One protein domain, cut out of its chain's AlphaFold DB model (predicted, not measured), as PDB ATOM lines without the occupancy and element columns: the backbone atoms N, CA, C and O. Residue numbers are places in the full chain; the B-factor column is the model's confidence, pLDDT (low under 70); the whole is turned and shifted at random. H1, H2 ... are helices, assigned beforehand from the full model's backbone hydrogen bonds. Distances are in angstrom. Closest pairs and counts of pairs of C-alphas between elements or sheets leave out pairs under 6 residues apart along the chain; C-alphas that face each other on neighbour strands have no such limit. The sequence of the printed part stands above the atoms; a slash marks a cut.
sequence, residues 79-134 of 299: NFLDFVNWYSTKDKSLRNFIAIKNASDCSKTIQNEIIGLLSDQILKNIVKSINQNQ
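Overview. This is residues 79 to 134 of the 299 residues of the protein "Hypothetical protein" of Brachionus calyciflorus (UniProt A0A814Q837). One long straight helix, H3, sticks out with residues 112 to 134 free from a small head, in which the short helices H1 and H2 make a corner. The 56 printed residues hold three named helices, H1, H2 and H3 along the chain, and no named strand, and the class is all helix. The whole is extended, with a radius of gyration of the C-alphas of 15.9 A and spans of 49 by 24 by 18 A.

Arrangement. H3, residues 108 to 132, touches no helix. H1, residues 79 to 88, is close to H3 but not clearly touching: their closest C-alphas, those of Phe 80 and Gln 111, are 8.0 A apart, and their lines are about perpendicular at 84 degrees. H2, residues 92 to 101, and H3 are apart. H1 and H2 only just touch, only at the corner by their link, with 3 pairs of C-alphas within 8 A; the closest, those of Ser 88 and Arg 95, are 4.6 A apart. They run opposite ways at a steep tilt of 61 degrees. In H1, H2 and H3 every O i to N i+4 pair is within hydrogen-bond range.

Along the chain. H3 measures 35.9 A from C-alpha 108 at (-15.816, 37.209, 20.835) to C-alpha 132 at (-25.643, 70.322, 30.571). H1 begins at C-alpha 79 at (-13.230, 43.759, 10.685) and measures 14.2 A; H2 measures 14.5 A.

Size, cuts and confidence. The C-alphas of Ile 100 and Gln 134, the two farthest apart, are 49.8 A apart. The printed part has no cut; the link from H1 to H2 is tight and that from H2 to H3 short. Mean pLDDT of the printed part is 78.0, and residues 99 to 106 are under 70.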
ATOM      1  N   ASN A  79     -13.770  42.393  10.759       71.25
ATOM      2  CA  ASN A  79     -13.230  43.759  10.685       71.25
ATOM      3  C   ASN A  79     -12.334  44.134  11.883       71.25
ATOM      4  O   ASN A  79     -11.393  44.906  11.727       71.25
ATOM      5  N   PHE A  80     -12.599  43.598  13.078       74.38
ATOM      6  CA  PHE A  80     -11.740  43.801  14.245       74.38
ATOM      7  C   PHE A  80     -10.386  43.082  14.129       74.38
ATOM      8  O   PHE A  80      -9.347  43.688  14.376       74.38
ATOM      9  N   LEU A  81     -10.375  41.807  13.729       72.69
ATOM     10  CA  LEU A  81      -9.144  41.019  13.610       72.69
ATOM     11  C   LEU A  81      -8.239  41.560  12.509       72.69
ATOM     12  O   LEU A  81      -7.029  41.673  12.701       72.69
ATOM     13  N   ASP A  82      -8.828  41.936  11.379       73.50
ATOM     14  CA  ASP A  82      -8.086  42.547  10.286       73.50
ATOM     15  C   ASP A  82      -7.477  43.900  10.714       73.50
ATOM     16  O   ASP A  82      -6.326  44.184  10.375       73.50
ATOM     17  N   PHE A  83      -8.182  44.689  11.541       75.56
ATOM     18  CA  PHE A  83      -7.644  45.933  12.104       75.56
ATOM     19  C   PHE A  83      -6.458  45.659  13.026       75.56
ATOM     20  O   PHE A  83      -5.410  46.285  12.888       75.56
ATOM     21  N   VAL A  84      -6.618  44.720  13.960       77.19
ATOM     22  CA  VAL A  84      -5.585  44.357  14.937       77.19
ATOM     23  C   VAL A  84      -4.337  43.833  14.227       77.19
ATOM     24  O   VAL A  84      -3.227  44.272  14.534       77.19
ATOM     25  N   ASN A  85      -4.505  42.969  13.222       76.00
ATOM     26  CA  ASN A  85      -3.403  42.468  12.402       76.00
ATOM     27  C   ASN A  85      -2.699  43.611  11.662       76.00
ATOM     28  O   ASN A  85      -1.474  43.716  11.726       76.00
ATOM     29  N   TRP A  86      -3.450  44.504  11.014       77.75
ATOM     30  CA  TRP A  86      -2.879  45.652  10.314       77.75
ATOM     31  C   TRP A  86      -2.143  46.600  11.268       77.75
ATOM     32  O   TRP A  86      -0.988  46.947  11.019       77.75
ATOM     33  N   TYR A  87      -2.749  46.972  12.394       78.88
ATOM     34  CA  TYR A  87      -2.147  47.897  13.350       78.88
ATOM     35  C   TYR A  87      -0.917  47.292  14.040       78.88
ATOM     36  O   TYR A  87       0.055  47.998  14.300       78.88
ATOM     37  N   SER A  88      -0.865  45.966  14.214       78.44
ATOM     38  CA  SER A  88       0.343  45.270  14.680       78.44
ATOM     39  C   SER A  88       1.539  45.421  13.722       78.44
ATOM     40  O   SER A  88       2.698  45.315  14.128       78.44
ATOM     41  N   THR A  89       1.307  45.731  12.437       78.38
ATOM     42  CA  THR A  89       2.398  46.069  11.502       78.38
ATOM     43  C   THR A  89       3.034  47.428  11.815       78.38
ATOM     44  O   THR A  89       4.188  47.662  11.450       78.38
ATOM     45  N   LYS A  90       2.323  48.294  12.543       79.94
ATOM     46  CA  LYS A  90       2.757  49.643  12.923       79.94
ATOM     47  C   LYS A  90       3.222  49.722  14.380       79.94
ATOM     48  O   LYS A  90       4.191  50.421  14.658       79.94
ATOM     49  N   ASP A  91       2.603  48.962  15.281       82.38
ATOM     50  CA  ASP A  91       2.908  48.963  16.715       82.38
ATOM     51  C   ASP A  91       3.647  47.680  17.146       82.38
ATOM     52  O   ASP A  91       3.104  46.570  17.106       82.38
ATOM     53  N   LYS A  92       4.914  47.830  17.564       83.19
ATOM     54  CA  LYS A  92       5.767  46.710  18.006       83.19
ATOM     55  C   LYS A  92       5.262  46.061  19.299       83.19
ATOM     56  O   LYS A  92       5.387  44.847  19.443       83.19
ATOM     57  N   SER A  93       4.695  46.839  20.218       80.88
ATOM     58  CA  SER A  93       4.172  46.340  21.493       80.88
ATOM     59  C   SER A  93       2.941  45.470  21.258       80.88
ATOM     60  O   SER A  93       2.863  44.360  21.783       80.88
ATOM     61  N   LEU A  94       2.029  45.921  20.393       78.31
ATOM     62  CA  LEU A  94       0.861  45.143  19.990       78.31
ATOM     63  C   LEU A  94       1.258  43.868  19.235       78.31
ATOM     64  O   LEU A  94       0.704  42.803  19.496       78.31
ATOM     65  N   ARG A  95       2.247  43.943  18.335       79.00
ATOM     66  CA  ARG A  95       2.768  42.759  17.629       79.00
ATOM     67  C   ARG A  95       3.292  41.700  18.590       79.00
ATOM     68  O   ARG A  95       2.947  40.528  18.455       79.00
ATOM     69  N   ASN A  96       4.097  42.118  19.562       78.06
ATOM     70  CA  ASN A  96       4.646  41.217  20.570       78.06
ATOM     71  C   ASN A  96       3.531  40.624  21.442       78.06
ATOM     72  O   ASN A  96       3.533  39.427  21.711       78.06
ATOM     73  N   PHE A  97       2.539  41.432  21.819       74.31
ATOM     74  CA  PHE A  97       1.382  40.984  22.592       74.31
ATOM     75  C   PHE A  97       0.573  39.893  21.868       74.31
ATOM     76  O   PHE A  97       0.275  38.855  22.459       74.31
ATOM     77  N   ILE A  98       0.280  40.081  20.576       74.12
ATOM     78  CA  ILE A  98      -0.455  39.099  19.758       74.12
ATOM     79  C   ILE A  98       0.345  37.797  19.602       74.12
ATOM     80  O   ILE A  98      -0.227  36.711  19.707       74.12
ATOM     81  N   ALA A  99       1.660  37.899  19.378       69.88
ATOM     82  CA  ALA A  99       2.538  36.748  19.172       69.88
ATOM     83  C   ALA A  99       2.697  35.872  20.429       69.88
ATOM     84  O   ALA A  99       2.845  34.659  20.311       69.88
ATOM     85  N   ILE A 100       2.652  36.468  21.626       66.12
ATOM     86  CA  ILE A 100       2.837  35.754  22.900       66.12
ATOM     87  C   ILE A 100       1.560  35.024  23.337       66.12
ATOM     88  O   ILE A 100       1.633  33.953  23.939       66.12
ATOM     89  N   LYS A 101       0.380  35.591  23.064       60.28
ATOM     90  CA  LYS A 101      -0.874  35.152  23.695       60.28
ATOM     91  C   LYS A 101      -1.808  34.293  22.837       60.28
ATOM     92  O   LYS A 101      -2.896  33.962  23.300       60.28
ATOM     93  N   ASN A 102      -1.394  33.881  21.635       54.97
ATOM     94  CA  ASN A 102      -2.140  32.955  20.768       54.97
ATOM     95  C   ASN A 102      -3.642  33.288  20.642       54.97
ATOM     96  O   ASN A 102      -4.475  32.523  21.113       54.97
ATOM     97  N   ALA A 103      -3.994  34.402  19.987       57.50
ATOM     98  CA  ALA A 103      -5.336  34.746  19.467       57.50
ATOM     99  C   ALA A 103      -6.559  34.732  20.429       57.50
ATOM    100  O   ALA A 103      -7.617  35.243  20.058       57.50
ATOM    101  N   SER A 104      -6.450  34.212  21.655       57.53
ATOM    102  CA  SER A 104      -7.526  34.129  22.653       57.53
ATOM    103  C   SER A 104      -7.971  35.517  23.120       57.53
ATOM    104  O   SER A 104      -9.165  35.755  23.323       57.53
ATOM    105  N   ASP A 105      -7.025  36.458  23.154       61.19
ATOM    106  CA  ASP A 105      -7.244  37.854  23.530       61.19
ATOM    107  C   ASP A 105      -7.972  38.685  22.451       61.19
ATOM    108  O   ASP A 105      -8.304  39.847  22.668       61.19
ATOM    109  N   CYS A 106      -8.284  38.086  21.296       65.50
ATOM    110  CA  CYS A 106      -9.150  38.667  20.264       65.50
ATOM    111  C   CYS A 106     -10.498  37.935  20.130       65.50
ATOM    112  O   CYS A 106     -11.215  38.122  19.143       65.50
ATOM    113  N   SER A 107     -10.845  37.090  21.107       71.56
ATOM    114  CA  SER A 107     -12.088  36.315  21.111       71.56
ATOM    115  C   SER A 107     -13.348  37.189  21.103       71.56
ATOM    116  O   SER A 107     -13.346  38.347  21.534       71.56
ATOM    117  N   LYS A 108     -14.482  36.590  20.714       73.44
ATOM    118  CA  LYS A 108     -15.816  37.209  20.835       73.44
ATOM    119  C   LYS A 108     -16.129  37.707  22.242       73.44
ATOM    120  O   LYS A 108     -16.944  38.610  22.393       73.44
ATOM    121  N   THR A 109     -15.555  37.129  23.287       75.69
ATOM    122  CA  THR A 109     -15.817  37.605  24.648       75.69
ATOM    123  C   THR A 109     -15.177  38.975  24.850       75.69
ATOM    124  O   THR A 109     -15.872  39.934  25.172       75.69
ATOM    125  N   ILE A 110     -13.892  39.103  24.524       78.75
ATOM    126  CA  ILE A 110     -13.128  40.342  24.715       78.75
ATOM    127  C   ILE A 110     -13.575  41.426  23.741       78.75
ATOM    128  O   ILE A 110     -13.771  42.573  24.127       78.75
ATOM    129  N   GLN A 111     -13.848  41.069  22.486       77.12
ATOM    130  CA  GLN A 111     -14.443  42.015  21.547       77.12
ATOM    131  C   GLN A 111     -15.782  42.580  22.073       77.12
ATOM    132  O   GLN A 111     -16.102  43.731  21.801       77.12
ATOM    133  N   ASN A 112     -16.591  41.783  22.790       80.12
ATOM    134  CA  ASN A 112     -17.887  42.230  23.325       80.12
ATOM    135  C   ASN A 112     -17.671  43.140  24.532       80.12
ATOM    136  O   ASN A 112     -18.392  44.119  24.688       80.12
ATOM    137  N   GLU A 113     -16.670  42.832  25.351       83.12
ATOM    138  CA  GLU A 113     -16.248  43.674  26.463       83.12
ATOM    139  C   GLU A 113     -15.775  45.046  25.969       83.12
ATOM    140  O   GLU A 113     -16.258  46.065  26.453       83.12
ATOM    141  N   ILE A 114     -14.936  45.093  24.927       81.69
ATOM    142  CA  ILE A 114     -14.501  46.347  24.292       81.69
ATOM    143  C   ILE A 114     -15.706  47.137  23.767       81.69
ATOM    144  O   ILE A 114     -15.809  48.337  24.020       81.69
ATOM    145  N   ILE A 115     -16.639  46.478  23.066       80.00
ATOM    146  CA  ILE A 115     -17.878  47.121  22.598       80.00
ATOM    147  C   ILE A 115     -18.670  47.691  23.784       80.00
ATOM    148  O   ILE A 115     -19.145  48.821  23.698       80.00
ATOM    149  N   GLY A 116     -18.788  46.941  24.882       78.75
ATOM    150  CA  GLY A 116     -19.467  47.372  26.102       78.75
ATOM    151  C   GLY A 116     -18.820  48.609  26.723       78.75
ATOM    152  O   GLY A 116     -19.497  49.608  26.934       78.75
ATOM    153  N   LEU A 117     -17.500  48.596  26.912       82.88
ATOM    154  CA  LEU A 117     -16.752  49.724  27.475       82.88
ATOM    155  C   LEU A 117     -16.853  50.983  26.606       82.88
ATOM    156  O   LEU A 117     -17.054  52.085  27.121       82.88
ATOM    157  N   LEU A 118     -16.748  50.831  25.282       82.12
ATOM    158  CA  LEU A 118     -16.932  51.938  24.343       82.12
ATOM    159  C   LEU A 118     -18.368  52.469  24.390       82.12
ATOM    160  O   LEU A 118     -18.567  53.683  24.431       82.12
ATOM    161  N   SER A 119     -19.357  51.573  24.420       80.19
ATOM    162  CA  SER A 119     -20.772  51.925  24.555       80.19
ATOM    163  C   SER A 119     -21.026  52.711  25.840       80.19
ATOM    164  O   SER A 119     -21.640  53.774  25.790       80.19
ATOM    165  N   ASP A 120     -20.495  52.251  26.973       83.56
ATOM    166  CA  ASP A 120     -20.632  52.916  28.268       83.56
ATOM    167  C   ASP A 120     -19.986  54.300  28.265       83.56
ATOM    168  O   ASP A 120     -20.560  55.260  28.782       83.56
ATOM    169  N   GLN A 121     -18.803  54.437  27.662       84.12
ATOM    170  CA  GLN A 121     -18.123  55.725  27.580       84.12
ATOM    171  C   GLN A 121     -18.882  56.719  26.693       84.12
ATOM    172  O   GLN A 121     -19.036  57.889  27.056       84.12
ATOM    173  N   ILE A 122     -19.393  56.260  25.548       85.19
ATOM    174  CA  ILE A 122     -20.231  57.070  24.658       85.19
ATOM    175  C   ILE A 122     -21.516  57.482  25.381       85.19
ATOM    176  O   ILE A 122     -21.876  58.659  25.367       85.19
ATOM    177  N   LEU A 123     -22.174  56.544  26.065       86.12
ATOM    178  CA  LEU A 123     -23.401  56.798  26.812       86.12
ATOM    179  C   LEU A 123     -23.180  57.834  27.919       86.12
ATOM    180  O   LEU A 123     -23.933  58.803  28.001       86.12
ATOM    181  N   LYS A 124     -22.110  57.698  28.711       87.81
ATOM    182  CA  LYS A 124     -21.724  58.682  29.737       87.81
ATOM    183  C   LYS A 124     -21.522  60.075  29.143       87.81
ATOM    184  O   LYS A 124     -22.003  61.056  29.708       87.81
ATOM    185  N   ASN A 125     -20.849  60.171  27.997       89.06
ATOM    186  CA  ASN A 125     -20.628  61.446  27.315       89.06
ATOM    187  C   ASN A 125     -21.945  62.076  26.827       89.06
ATOM    188  O   ASN A 125     -22.152  63.277  27.006       89.06
ATOM    189  N   ILE A 126     -22.849  61.272  26.258       87.88
ATOM    190  CA  ILE A 126     -24.170  61.725  25.802       87.88
ATOM    191  C   ILE A 126     -25.008  62.214  26.987       87.88
ATOM    192  O   ILE A 126     -25.523  63.330  26.947       87.88
ATOM    193  N   VAL A 127     -25.102  61.428  28.063       89.75
ATOM    194  CA  VAL A 127     -25.844  61.791  29.282       89.75
ATOM    195  C   VAL A 127     -25.295  63.078  29.891       89.75
ATOM    196  O   VAL A 127     -26.062  63.984  30.216       89.75
ATOM    197  N   LYS A 128     -23.966  63.211  29.981       90.12
ATOM    198  CA  LYS A 128     -23.317  64.441  30.449       90.12
ATOM    199  C   LYS A 128     -23.718  65.644  29.592       90.12
ATOM    200  O   LYS A 128     -24.065  66.686  30.141       90.12
ATOM    201  N   SER A 129     -23.713  65.495  28.268       90.31
ATOM    202  CA  SER A 129     -24.125  66.555  27.342       90.31
ATOM    203  C   SER A 129     -25.605  66.924  27.494       90.31
ATOM    204  O   SER A 129     -25.949  68.106  27.477       90.31
ATOM    205  N   ILE A 130     -26.490  65.944  27.695       89.75
ATOM    206  CA  ILE A 130     -27.920  66.193  27.925       89.75
ATOM    207  C   ILE A 130     -28.125  66.965  29.231       89.75
ATOM    208  O   ILE A 130     -28.812  67.985  29.236       89.75
ATOM    209  N   ASN A 131     -27.482  66.531  30.316       88.50
ATOM    210  CA  ASN A 131     -27.606  67.176  31.623       88.50
ATOM    211  C   ASN A 131     -27.080  68.619  31.627       88.50
ATOM    212  O   ASN A 131     -27.625  69.462  32.334       88.50
ATOM    213  N   GLN A 132     -26.093  68.941  30.787       88.94
ATOM    214  CA  GLN A 132     -25.643  70.322  30.571       88.94
ATOM    215  C   GLN A 132     -26.675  71.202  29.845       88.94
ATOM    216  O   GLN A 132     -26.657  72.418  30.008       88.94
ATOM    217  N   ASN A 133     -27.565  70.619  29.035       82.88
ATOM    218  CA  ASN A 133     -28.515  71.361  28.198       82.88
ATOM    219  C   ASN A 133     -29.909  71.526  28.819       82.88
ATOM    220  O   ASN A 133     -30.784  72.101  28.173       82.88
ATOM    221  N   GLN A 134     -30.103  71.073  30.064       81.12
ATOM    222  CA  GLN A 134     -31.328  71.139  30.874       81.12
ATOM    223  C   GLN A 134     -32.569  70.450  30.281       81.12
ATOM    224  O   GLN A 134     -33.327  69.880  31.051       81.12
TER     225      GLN A 134